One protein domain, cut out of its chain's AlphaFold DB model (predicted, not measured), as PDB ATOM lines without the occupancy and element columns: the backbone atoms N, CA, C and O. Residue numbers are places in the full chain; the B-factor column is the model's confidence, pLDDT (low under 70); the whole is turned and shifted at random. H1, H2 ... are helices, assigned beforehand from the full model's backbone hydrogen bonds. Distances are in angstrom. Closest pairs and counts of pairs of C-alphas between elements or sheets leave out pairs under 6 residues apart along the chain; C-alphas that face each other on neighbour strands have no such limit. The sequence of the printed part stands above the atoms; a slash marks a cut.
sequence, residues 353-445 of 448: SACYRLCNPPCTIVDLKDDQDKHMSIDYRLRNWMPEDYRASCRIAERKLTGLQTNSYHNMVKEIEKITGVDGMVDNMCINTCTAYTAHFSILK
ATOM      1  N   SER A 353      13.477  38.234  15.558       86.69
ATOM      2  CA  SER A 353      13.968  38.081  14.183       86.69
ATOM      3  C   SER A 353      14.294  36.624  13.831       86.69
ATOM      4  O   SER A 353      13.991  36.189  12.722       86.69
ATOM      5  N   ALA A 354      14.864  35.858  14.767       84.06
ATOM      6  CA  ALA A 354      15.164  34.441  14.597       84.06
ATOM      7  C   ALA A 354      13.876  33.608  14.582       84.06
ATOM      8  O   ALA A 354      13.680  32.833  13.651       84.06
ATOM      9  N   CYS A 355      12.945  33.836  15.518       87.94
ATOM     10  CA  CYS A 355      11.622  33.194  15.505       87.94
ATOM     11  C   CYS A 355      10.871  33.463  14.190       87.94
ATOM     12  O   CYS A 355      10.318  32.538  13.593       87.94
ATOM     13  N   TYR A 356      10.909  34.701  13.681       90.00
ATOM     14  CA  TYR A 356      10.319  35.027  12.380       90.00
ATOM     15  C   TYR A 356      10.975  34.250  11.228       90.00
ATOM     16  O   TYR A 356      10.246  33.691  10.408       90.00
ATOM     17  N   ARG A 357      12.315  34.170  11.170       86.19
ATOM     18  CA  ARG A 357      13.044  33.403  10.134       86.19
ATOM     19  C   ARG A 357      12.804  31.895  10.231       86.19
ATOM     20  O   ARG A 357      12.681  31.248   9.200       86.19
ATOM     21  N   LEU A 358      12.691  31.339  11.437       84.88
ATOM     22  CA  LEU A 358      12.400  29.915  11.648       84.88
ATOM     23  C   LEU A 358      10.968  29.555  11.216       84.88
ATOM     24  O   LEU A 358      10.757  28.502  10.619       84.88
ATOM     25  N   CYS A 359       9.999  30.444  11.447       89.06
ATOM     26  CA  CYS A 359       8.629  30.299  10.941       89.06
ATOM     27  C   CYS A 359       8.494  30.595   9.434       89.06
ATOM     28  O   CYS A 359       7.572  30.093   8.796       89.06
ATOM     29  N   ASN A 360       9.388  31.412   8.865       90.38
ATOM     30  CA  ASN A 360       9.365  31.860   7.469       90.38
ATOM     31  C   ASN A 360      10.755  31.663   6.829       90.38
ATOM     32  O   ASN A 360      11.460  32.648   6.582       90.38
ATOM     33  N   PRO A 361      11.185  30.407   6.596       87.50
ATOM     34  CA  PRO A 361      12.516  30.120   6.070       87.50
ATOM     35  C   PRO A 361      12.703  30.715   4.663       87.50
ATOM     36  O   PRO A 361      11.740  30.772   3.892       87.50
ATOM     37  N   PRO A 362      13.927  31.125   4.273       88.88
ATOM     38  CA  PRO A 362      14.192  31.646   2.935       88.88
ATOM     39  C   PRO A 362      13.858  30.617   1.839       88.88
ATOM     40  O   PRO A 362      14.568  29.635   1.646       88.88
ATOM     41  N   CYS A 363      12.778  30.847   1.086       90.38
ATOM     42  CA  CYS A 363      12.389  29.984  -0.039       90.38
ATOM     43  C   CYS A 363      13.140  30.299  -1.347       90.38
ATOM     44  O   CYS A 363      12.984  29.588  -2.339       90.38
ATOM     45  N   THR A 364      13.918  31.381  -1.384       91.25
ATOM     46  CA  THR A 364      14.677  31.821  -2.559       91.25
ATOM     47  C   THR A 364      16.064  31.192  -2.576       91.25
ATOM     48  O   THR A 364      16.837  31.377  -1.637       91.25
ATOM     49  N   ILE A 365      16.415  30.520  -3.673       90.50
ATOM     50  CA  ILE A 365      17.793  30.081  -3.919       90.50
ATOM     51  C   ILE A 365      18.658  31.332  -4.104       90.50
ATOM     52  O   ILE A 365      18.409  32.129  -5.005       90.50
ATOM     53  N   VAL A 366      19.665  31.501  -3.248       92.12
ATOM     54  CA  VAL A 366      20.660  32.570  -3.381       92.12
ATOM     55  C   VAL A 366      21.619  32.189  -4.504       92.12
ATOM     56  O   VAL A 366      22.279  31.153  -4.417       92.12
ATOM     57  N   ASP A 367      21.696  33.004  -5.559       94.69
ATOM     58  CA  ASP A 367      22.741  32.830  -6.568       94.69
ATOM     59  C   ASP A 367      24.072  33.352  -6.005       94.69
ATOM     60  O   ASP A 367      24.158  34.471  -5.503       94.69
ATOM     61  N   LEU A 368      25.092  32.499  -6.046       95.00
ATOM     62  CA  LEU A 368      26.446  32.773  -5.559       95.00
ATOM     63  C   LEU A 368      27.467  32.813  -6.710       95.00
ATOM     64  O   LEU A 368      28.667  32.846  -6.455       95.00
ATOM     65  N   LYS A 369      27.022  32.780  -7.975       94.75
ATOM     66  CA  LYS A 369      27.920  32.818  -9.145       94.75
ATOM     67  C   LYS A 369      28.661  34.144  -9.293       94.75
ATOM     68  O   LYS A 369      29.819  34.129  -9.694       94.75
ATOM     69  N   ASP A 370      27.998  35.252  -8.971       95.12
ATOM     70  CA  ASP A 370      28.547  36.601  -9.149       95.12
ATOM     71  C   ASP A 370      29.554  36.976  -8.043       95.12
ATOM     72  O   ASP A 370      30.378  37.868  -8.229       95.12
ATOM     73  N   ASP A 371      29.519  36.273  -6.905       96.00
ATOM     74  CA  ASP A 371      30.368  36.501  -5.732       96.00
ATOM     75  C   ASP A 371      31.201  35.244  -5.423       96.00
ATOM     76  O   ASP A 371      30.893  34.428  -4.543       96.00
ATOM     77  N   GLN A 372      32.273  35.074  -6.205       96.12
ATOM     78  CA  GLN A 372      33.203  33.948  -6.087       96.12
ATOM     79  C   GLN A 372      33.846  33.866  -4.691       96.12
ATOM     80  O   GLN A 372      34.057  32.764  -4.176       96.12
ATOM     81  N   ASP A 373      34.135  35.010  -4.073       97.19
ATOM     82  CA  ASP A 373      34.813  35.114  -2.779       97.19
ATOM     83  C   ASP A 373      33.927  34.588  -1.645       97.19
ATOM     84  O   ASP A 373      34.352  33.768  -0.813       97.19
ATOM     85  N   LYS A 374      32.651  34.983  -1.652       96.69
ATOM     86  CA  LYS A 374      31.632  34.479  -0.730       96.69
ATOM     87  C   LYS A 374      31.313  33.012  -0.971       96.69
ATOM     88  O   LYS A 374      31.261  32.251  -0.002       96.69
ATOM     89  N   HIS A 375      31.173  32.591  -2.228       96.50
ATOM     90  CA  HIS A 375      30.976  31.183  -2.576       96.50
ATOM     91  C   HIS A 375      32.116  30.303  -2.036       96.50
ATOM     92  O   HIS A 375      31.868  29.283  -1.387       96.50
ATOM     93  N   MET A 376      33.369  30.728  -2.230       97.00
ATOM     94  CA  MET A 376      34.547  29.997  -1.759       97.00
ATOM     95  C   MET A 376      34.660  29.991  -0.227       97.00
ATOM     96  O   MET A 376      34.993  28.961   0.362       97.00
ATOM     97  N   SER A 377      34.329  31.106   0.431       97.31
ATOM     98  CA  SER A 377      34.269  31.194   1.898       97.31
ATOM     99  C   SER A 377      33.235  30.220   2.482       97.31
ATOM    100  O   SER A 377      33.533  29.483   3.424       97.31
ATOM    101  N   ILE A 378      32.035  30.148   1.899       96.50
ATOM    102  CA  ILE A 378      30.983  29.223   2.349       96.50
ATOM    103  C   ILE A 378      31.424  27.762   2.152       96.50
ATOM    104  O   ILE A 378      31.356  26.976   3.099       96.50
ATOM    105  N   ASP A 379      31.956  27.400   0.978       96.56
ATOM    106  CA  ASP A 379      32.472  26.045   0.714       96.56
ATOM    107  C   ASP A 379      33.582  25.646   1.707       96.56
ATOM    108  O   ASP A 379      33.563  24.541   2.261       96.56
ATOM    109  N   TYR A 380      34.507  26.559   2.026       97.12
ATOM    110  CA  TYR A 380      35.534  26.293   3.033       97.12
ATOM    111  C   TYR A 380      34.976  26.118   4.444       97.12
ATOM    112  O   TYR A 380      35.505  25.282   5.181       97.12
ATOM    113  N   ARG A 381      33.920  26.828   4.847       96.00
ATOM    114  CA  ARG A 381      33.317  26.611   6.172       96.00
ATOM    115  C   ARG A 381      32.531  25.312   6.269       96.00
ATOM    116  O   ARG A 381      32.558  24.672   7.320       96.00
ATOM    117  N   LEU A 382      31.838  24.918   5.206       94.56
ATOM    118  CA  LEU A 382      31.089  23.660   5.193       94.56
ATOM    119  C   LEU A 382      32.029  22.444   5.284       94.56
ATOM    120  O   LEU A 382      31.647  21.407   5.828       94.56
ATOM    121  N   ARG A 383      33.279  22.586   4.820       95.75
ATOM    122  CA  ARG A 383      34.331  21.558   4.920       95.75
ATOM    123  C   ARG A 383      35.132  21.597   6.225       95.75
ATOM    124  O   ARG A 383      35.575  20.544   6.673       95.75
ATOM    125  N   ASN A 384      35.326  22.774   6.827       90.00
ATOM    126  CA  ASN A 384      36.151  22.958   8.025       90.00
ATOM    127  C   ASN A 384      35.293  23.272   9.258       90.00
ATOM    128  O   ASN A 384      34.616  24.299   9.317       90.00
ATOM    129  N   TRP A 385      35.340  22.405  10.270       79.94
ATOM    130  CA  TRP A 385      34.558  22.588  11.500       79.94
ATOM    131  C   TRP A 385      35.201  23.575  12.483       79.94
ATOM    132  O   TRP A 385      34.477  24.241  13.219       79.94
ATOM    133  N   MET A 386      36.533  23.691  12.474       94.62
ATOM    134  CA  MET A 386      37.285  24.582  13.361       94.62
ATOM    135  C   MET A 386      37.555  25.951  12.705       94.62
ATOM    136  O   MET A 386      37.905  25.996  11.517       94.62
ATOM    137  N   PRO A 387      37.465  27.072  13.450       96.31
ATOM    138  CA  PRO A 387      37.814  28.403  12.942       96.31
ATOM    139  C   PRO A 387      39.260  28.512  12.433       96.31
ATOM    140  O   PRO A 387      39.538  29.257  11.490       96.31
ATOM    141  N   GLU A 388      40.187  27.769  13.034       97.12
ATOM    142  CA  GLU A 388      41.612  27.751  12.687       97.12
ATOM    143  C   GLU A 388      41.839  27.128  11.304       97.12
ATOM    144  O   GLU A 388      42.544  27.711  10.477       97.12
ATOM    145  N   ASP A 389      41.189  25.994  11.026       97.44
ATOM    146  CA  ASP A 389      41.282  25.279   9.748       97.44
ATOM    147  C   ASP A 389      40.636  26.076   8.605       97.44
ATOM    148  O   ASP A 389      41.170  26.128   7.490       97.44
ATOM    149  N   TYR A 390      39.529  26.773   8.897       97.56
ATOM    150  CA  TYR A 390      38.926  27.749   7.986       97.56
ATOM    151  C   TYR A 390      39.928  28.858   7.628       97.56
ATOM    152  O   TYR A 390      40.281  29.021   6.459       97.56
ATOM    153  N   ARG A 391      40.472  29.560   8.636       97.75
ATOM    154  CA  ARG A 391      41.454  30.647   8.444       97.75
ATOM    155  C   ARG A 391      42.711  30.170   7.705       97.75
ATOM    156  O   ARG A 391      43.259  30.906   6.885       97.75
ATOM    157  N   ALA A 392      43.179  28.950   7.974       97.62
ATOM    158  CA  ALA A 392      44.318  28.357   7.275       97.62
ATOM    159  C   ALA A 392      44.006  28.068   5.796       97.62
ATOM    160  O   ALA A 392      44.837  28.366   4.934       97.62
ATOM    161  N   SER A 393      42.813  27.541   5.502       97.56
ATOM    162  CA  SER A 393      42.340  27.268   4.137       97.56
ATOM    163  C   SER A 393      42.214  28.555   3.318       97.56
ATOM    164  O   SER A 393      42.806  28.651   2.241       97.56
ATOM    165  N   CYS A 394      41.555  29.574   3.877       97.38
ATOM    166  CA  CYS A 394      41.443  30.923   3.319       97.38
ATOM    167  C   CYS A 394      42.807  31.511   2.928       97.38
ATOM    168  O   CYS A 394      43.065  31.764   1.752       97.38
ATOM    169  N   ARG A 395      43.755  31.568   3.876       97.44
ATOM    170  CA  ARG A 395      45.125  32.064   3.633       97.44
ATOM    171  C   ARG A 395      45.911  31.252   2.599       97.44
ATOM    172  O   ARG A 395      46.962  31.697   2.132       97.44
ATOM    173  N   ILE A 396      45.513  30.017   2.286       97.62
ATOM    174  CA  ILE A 396      46.112  29.223   1.199       97.62
ATOM    175  C   ILE A 396      45.457  29.566  -0.145       97.62
ATOM    176  O   ILE A 396      46.165  29.585  -1.152       97.62
ATOM    177  N   ALA A 397      44.154  29.847  -0.166       97.12
ATOM    178  CA  ALA A 397      43.415  30.256  -1.357       97.12
ATOM    179  C   ALA A 397      43.837  31.650  -1.844       97.12
ATOM    180  O   ALA A 397      44.257  31.782  -2.989       97.12
ATOM    181  N   GLU A 398      43.858  32.643  -0.953       97.38
ATOM    182  CA  GLU A 398      44.237  34.041  -1.239       97.38
ATOM    183  C   GLU A 398      45.664  34.157  -1.803       97.38
ATOM    184  O   GLU A 398      45.946  34.947  -2.698       97.38
ATOM    185  N   ARG A 399      46.589  33.299  -1.343       97.44
ATOM    186  CA  ARG A 399      47.964  33.229  -1.877       97.44
ATOM    187  C   ARG A 399      48.080  32.543  -3.242       97.44
ATOM    188  O   ARG A 399      49.149  32.603  -3.847       97.44
ATOM    189  N   LYS A 400      47.041  31.839  -3.698       97.50
ATOM    190  CA  LYS A 400      47.004  31.127  -4.988       97.50
ATOM    191  C   LYS A 400      46.143  31.832  -6.035       97.50
ATOM    192  O   LYS A 400      46.407  31.667  -7.221       97.50
ATOM    193  N   LEU A 401      45.124  32.569  -5.601       96.94
ATOM    194  CA  LEU A 401      44.150  33.263  -6.435       96.94
ATOM    195  C   LEU A 401      44.292  34.766  -6.188       96.94
ATOM    196  O   LEU A 401      43.806  35.296  -5.194       96.94
ATOM    197  N   THR A 402      45.004  35.451  -7.080       96.38
ATOM    198  CA  THR A 402      45.228  36.899  -6.988       96.38
ATOM    199  C   THR A 402      43.911  37.659  -7.101       96.38
ATOM    200  O   THR A 402      43.223  37.520  -8.108       96.38
ATOM    201  N   GLY A 403      43.600  38.486  -6.100       95.94
ATOM    202  CA  GLY A 403      42.375  39.289  -6.046       95.94
ATOM    203  C   GLY A 403      41.237  38.669  -5.232       95.94
ATOM    204  O   GLY A 403      40.300  39.387  -4.920       95.94
ATOM    205  N   LEU A 404      41.343  37.394  -4.839       97.12
ATOM    206  CA  LEU A 404      40.382  36.737  -3.949       97.12
ATOM    207  C   LEU A 404      40.498  37.310  -2.523       97.12
ATOM    208  O   LEU A 404      41.588  37.262  -1.942       97.12
ATOM    209  N   GLN A 405      39.400  37.796  -1.948       97.31
ATOM    210  CA  GLN A 405      39.313  38.260  -0.558       97.31
ATOM    211  C   GLN A 405      38.310  37.404   0.220       97.31
ATOM    212  O   GLN A 405      37.098  37.572   0.103       97.31
ATOM    213  N   THR A 406      38.787  36.452   1.028       97.19
ATOM    214  CA  THR A 406      37.850  35.585   1.754       97.19
ATOM    215  C   THR A 406      37.239  36.294   2.960       97.19
ATOM    216  O   THR A 406      37.890  37.072   3.659       97.19
ATOM    217  N   ASN A 407      35.971  35.998   3.240       97.81
ATOM    218  CA  ASN A 407      35.274  36.575   4.381       97.81
ATOM    219  C   ASN A 407      35.914  36.132   5.707       97.81
ATOM    220  O   ASN A 407      36.328  34.978   5.870       97.81
ATOM    221  N   SER A 408      35.907  37.018   6.708       96.94
ATOM    222  CA  SER A 408      36.258  36.644   8.082       96.94
ATOM    223  C   SER A 408      35.348  35.510   8.579       96.94
ATOM    224  O   SER A 408      34.211  35.369   8.130       96.94
ATOM    225  N   TYR A 409      35.823  34.694   9.530       96.38
ATOM    226  CA  TYR A 409      35.015  33.591  10.075       96.38
ATOM    227  C   TYR A 409      33.667  34.087  10.631       96.38
ATOM    228  O   TYR A 409      32.647  33.436  10.445       96.38
ATOM    229  N   HIS A 410      33.646  35.262  11.264       94.81
ATOM    230  CA  HIS A 410      32.423  35.857  11.797       94.81
ATOM    231  C   HIS A 410      31.458  36.301  10.686       94.81
ATOM    232  O   HIS A 410      30.285  35.931  10.706       94.81
ATOM    233  N   ASN A 411      31.960  37.019   9.674       96.12
ATOM    234  CA  ASN A 411      31.145  37.506   8.555       96.12
ATOM    235  C   ASN A 411      30.576  36.348   7.732       96.12
ATOM    236  O   ASN A 411      29.414  36.374   7.335       96.12
ATOM    237  N   MET A 412      31.376  35.305   7.517       96.00
ATOM    238  CA  MET A 412      30.941  34.111   6.809       96.00
ATOM    239  C   MET A 412      29.886  33.328   7.617       96.00
ATOM    240  O   MET A 412      28.904  32.892   7.018       96.00
ATOM    241  N   VAL A 413      30.005  33.204   8.952       94.31
ATOM    242  CA  VAL A 413      28.944  32.589   9.784       94.31
ATOM    243  C   VAL A 413      27.639  33.382   9.659       94.31
ATOM    244  O   VAL A 413      26.620  32.792   9.309       94.31
ATOM    245  N   LYS A 414      27.691  34.714   9.801       92.75
ATOM    246  CA  LYS A 414      26.533  35.604   9.602       92.75
ATOM    247  C   LYS A 414      25.909  35.488   8.210       92.75
ATOM    248  O   LYS A 414      24.691  35.567   8.061       92.75
ATOM    249  N   GLU A 415      26.713  35.286   7.169       94.44
ATOM    250  CA  GLU A 415      26.197  35.059   5.816       94.44
ATOM    251  C   GLU A 415      25.573  33.663   5.646       94.44
ATOM    252  O   GLU A 415      24.551  33.549   4.975       94.44
ATOM    253  N   ILE A 416      26.079  32.615   6.309       93.50
ATOM    254  CA  ILE A 416      25.386  31.314   6.365       93.50
ATOM    255  C   ILE A 416      24.047  31.445   7.108       93.50
ATOM    256  O   ILE A 416      23.032  30.964   6.600       93.50
ATOM    257  N   GLU A 417      24.005  32.130   8.252       90.88
ATOM    258  CA  GLU A 417      22.772  32.386   9.020       90.88
ATOM    259  C   GLU A 417      21.735  33.147   8.176       90.88
ATOM    260  O   GLU A 417      20.552  32.802   8.153       90.88
ATOM    261  N   LYS A 418      22.185  34.144   7.408       89.44
ATOM    262  CA  LYS A 418      21.354  34.942   6.496       89.44
ATOM    263  C   LYS A 418      20.847  34.154   5.284       89.44
ATOM    264  O   LYS A 418      19.689  34.323   4.910       89.44
ATOM    265  N   ILE A 419      21.682  33.308   4.674       91.31
ATOM    266  CA  ILE A 419      21.312  32.486   3.506       91.31
ATOM    267  C   ILE A 419      20.362  31.351   3.909       91.31
ATOM    268  O   ILE A 419      19.394  31.075   3.203       91.31
ATOM    269  N   THR A 420      20.632  30.685   5.031       89.62
ATOM    270  CA  THR A 420      19.859  29.514   5.482       89.62
ATOM    271  C   THR A 420      18.641  29.878   6.333       89.62
ATOM    272  O   THR A 420      17.733  29.063   6.476       89.62
ATOM    273  N   GLY A 421      18.625  31.072   6.930       86.50
ATOM    274  CA  GLY A 421      17.669  31.463   7.968       86.50
ATOM    275  C   GLY A 421      17.947  30.840   9.344       86.50
ATOM    276  O   GLY A 421      17.282  31.217  10.310       86.50
ATOM    277  N   VAL A 422      18.915  29.920   9.446       85.12
ATOM    278  CA  VAL A 422      19.252  29.184  10.670       85.12
ATOM    279  C   VAL A 422      20.231  30.005  11.499       85.12
ATOM    280  O   VAL A 422      21.393  30.136  11.136       85.12
ATOM    281  N   ASP A 423      19.746  30.552  12.611       85.31
ATOM    282  CA  ASP A 423      20.558  31.277  13.590       85.31
ATOM    283  C   ASP A 423      21.313  30.303  14.511       85.31
ATOM    284  O   ASP A 423      20.799  29.230  14.856       85.31
ATOM    285  N   GLY A 424      22.519  30.671  14.934       79.94
ATOM    286  CA  GLY A 424      23.281  29.895  15.901       79.94
ATOM    287  C   GLY A 424      22.693  30.045  17.302       79.94
ATOM    288  O   GLY A 424      22.927  31.054  17.962       79.94
ATOM    289  N   MET A 425      21.992  29.026  17.814       73.12
ATOM    290  CA  MET A 425      21.625  28.980  19.236       73.12
ATOM    291  C   MET A 425      22.871  28.753  20.105       73.12
ATOM    292  O   MET A 425      23.162  27.634  20.519       73.12
ATOM    293  N   VAL A 426      23.589  29.841  20.392       71.69
ATOM    294  CA  VAL A 426      24.645  29.925  21.417       71.69
ATOM    295  C   VAL A 426      24.041  30.334  22.766       71.69
ATOM    296  O   VAL A 426      24.652  31.051  23.551       71.69
ATOM    297  N   ASP A 427      22.823  29.869  23.048       65.69
ATOM    298  CA  ASP A 427      22.409  29.769  24.437       65.69
ATOM    299  C   ASP A 427      23.165  28.590  25.055       65.69
ATOM    300  O   ASP A 427      23.430  27.578  24.388       65.69
ATOM    301  N   ASN A 428      23.507  28.693  26.334       51.81
ATOM    302  CA  ASN A 428      23.959  27.508  27.035       51.81
ATOM    303  C   ASN A 428      22.805  26.507  26.964       51.81
ATOM    304  O   ASN A 428      21.699  26.804  27.418       51.81
ATOM    305  N   MET A 429      23.055  25.303  26.433       48.62
ATOM    306  CA  MET A 429      22.164  24.164  26.665       48.62
ATOM    307  C   MET A 429      22.250  23.816  28.148       48.62
ATOM    308  O   MET A 429      22.927  22.872  28.567       48.62
ATOM    309  N   CYS A 430      21.597  24.646  28.956       48.94
ATOM    310  CA  CYS A 430      21.397  24.443  30.362       48.94
ATOM    311  C   CYS A 430      20.817  23.050  30.516       48.94
ATOM    312  O   CYS A 430      19.877  22.663  29.822       48.94
ATOM    313  N   ILE A 431      21.351  22.321  31.491       51.91
ATOM    314  CA  ILE A 431      20.822  21.018  31.897       51.91
ATOM    315  C   ILE A 431      19.281  21.069  32.043       51.91
ATOM    316  O   ILE A 431      18.617  20.106  31.682       51.91
ATOM    317  N   ASN A 432      18.745  22.236  32.438       41.72
ATOM    318  CA  ASN A 432      17.327  22.535  32.644       41.72
ATOM    319  C   ASN A 432      16.509  22.954  31.398       41.72
ATOM    320  O   ASN A 432      15.291  22.802  31.448       41.72
ATOM    321  N   THR A 433      17.098  23.488  30.316       44.34
ATOM    322  CA  THR A 433      16.323  23.935  29.126       44.34
ATOM    323  C   THR A 433      16.046  22.803  28.145       44.34
ATOM    324  O   THR A 433      15.065  22.846  27.405       44.34
ATOM    325  N   CYS A 434      16.834  21.727  28.194       54.31
ATOM    326  CA  CYS A 434      16.409  20.457  27.626       54.31
ATOM    327  C   CYS A 434      15.313  19.873  28.531       54.31
ATOM    328  O   CYS A 434      15.592  19.170  29.507       54.31
ATOM    329  N   THR A 435      14.053  20.183  28.215       48.50
ATOM    330  CA  THR A 435      12.863  19.706  28.944       48.50
ATOM    331  C   THR A 435      12.884  18.184  29.121       48.50
ATOM    332  O   THR A 435      12.528  17.686  30.187       48.50
ATOM    333  N   ALA A 436      13.428  17.463  28.137       47.31
ATOM    334  CA  ALA A 436      13.653  16.020  28.156       47.31
ATOM    335  C   ALA A 436      14.623  15.502  29.244       47.31
ATOM    336  O   ALA A 436      14.764  14.284  29.355       47.31
ATOM    337  N   TYR A 437      15.313  16.364  30.011       46.69
ATOM    338  CA  TYR A 437      16.307  15.921  30.999       46.69
ATOM    339  C   TYR A 437      16.090  16.379  32.452       46.69
ATOM    340  O   TYR A 437      16.216  15.526  33.330       46.69
ATOM    341  N   THR A 438      15.779  17.651  32.771       48.12
ATOM    342  CA  THR A 438      15.699  18.062  34.203       48.12
ATOM    343  C   THR A 438      14.646  19.095  34.623       48.12
ATOM    344  O   THR A 438      14.779  19.630  35.720       48.12
ATOM    345  N   ALA A 439      13.559  19.359  33.887       53.75
ATOM    346  CA  ALA A 439      12.554  20.338  34.350       53.75
ATOM    347  C   ALA A 439      12.031  20.045  35.784       53.75
ATOM    348  O   ALA A 439      12.148  20.895  36.668       53.75
ATOM    349  N   HIS A 440      11.578  18.811  36.056       52.25
ATOM    350  CA  HIS A 440      11.183  18.350  37.404       52.25
ATOM    351  C   HIS A 440      12.357  17.943  38.322       52.25
ATOM    352  O   HIS A 440      12.160  17.753  39.518       52.25
ATOM    353  N   PHE A 441      13.586  17.841  37.803       53.31
ATOM    354  CA  PHE A 441      14.785  17.497  38.589       53.31
ATOM    355  C   PHE A 441      15.715  18.688  38.857       53.31
ATOM    356  O   PHE A 441      16.768  18.526  39.470       53.31
ATOM    357  N   SER A 442      15.318  19.896  38.459       48.09
ATOM    358  CA  SER A 442      15.987  21.151  38.810       48.09
ATOM    359  C   SER A 442      16.084  21.321  40.335       48.09
ATOM    360  O   SER A 442      17.146  21.668  40.848       48.09
ATOM    361  N   ILE A 443      15.029  20.933  41.062       52.31
ATOM    362  CA  ILE A 443      14.957  20.897  42.534       52.31
ATOM    363  C   ILE A 443      15.944  19.888  43.159       52.31
ATOM    364  O   ILE A 443      16.437  20.116  44.260       52.31
ATOM    365  N   LEU A 444      16.312  18.797  42.469       46.28
ATOM    366  CA  LEU A 444      17.309  17.844  42.991       46.28
ATOM    367  C   LEU A 444      18.744  18.393  42.968       46.28
ATOM    368  O   LEU A 444      19.625  17.806  43.595       46.28
ATOM    369  N   LYS A 445      19.006  19.503  42.264       41.22
ATOM    370  CA  LYS A 445      20.344  20.107  42.197       41.22
ATOM    371  C   LYS A 445      20.682  21.029  43.364       41.22
ATOM    372  O   LYS A 445      21.861  21.214  43.621       41.22
TER     373      LYS A 445
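Overview. This is residues 353 to 445 of the 448 residues of an uncharacterized protein of Coniophora puteana (strain RWD-64-598) (UniProt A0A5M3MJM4). A helical hairpin, H2 and H3, crossed by H4 makes a small body; H1 comes back near H4, and a long tail with short H5 leads away. The printed part, 93 residues, has five named helices, H1 to H5, and no named strand: all helix, with under half of its residues in named elements. It is only just loose, close to extended, with radius of gyration of the C-alphas 18.2 A and spans of 60, 31 and 17 A.

Arrangement. H2, residues 372 to 383, forms a hairpin with H3, residues 387 to 397; the closest C-alphas, of Arg 381 and Tyr 390, are 6.0 A apart. H4, residues 409 to 420, touches H2 about perpendicular, at 88 degrees, closest at C-alphas 377 and 412, 6.6 A. H1, residues 353 to 359, is near H4. H5, residues 435 to 438, touches no helix. In H1 to H4 every O i to N i+4 pair is within hydrogen-bond range; H5 is too short for one.

Along the chain. H2 measures 16.6 A, H4 16.4 A. C-alpha 353 is at (13.968, 38.081, 14.183), C-alpha 438 at (15.699, 18.062, 34.203).

Size, cuts and confidence. The printed part has no cut. H4 to H5 is a long link. Residues 427 to 445 have pLDDT under 70.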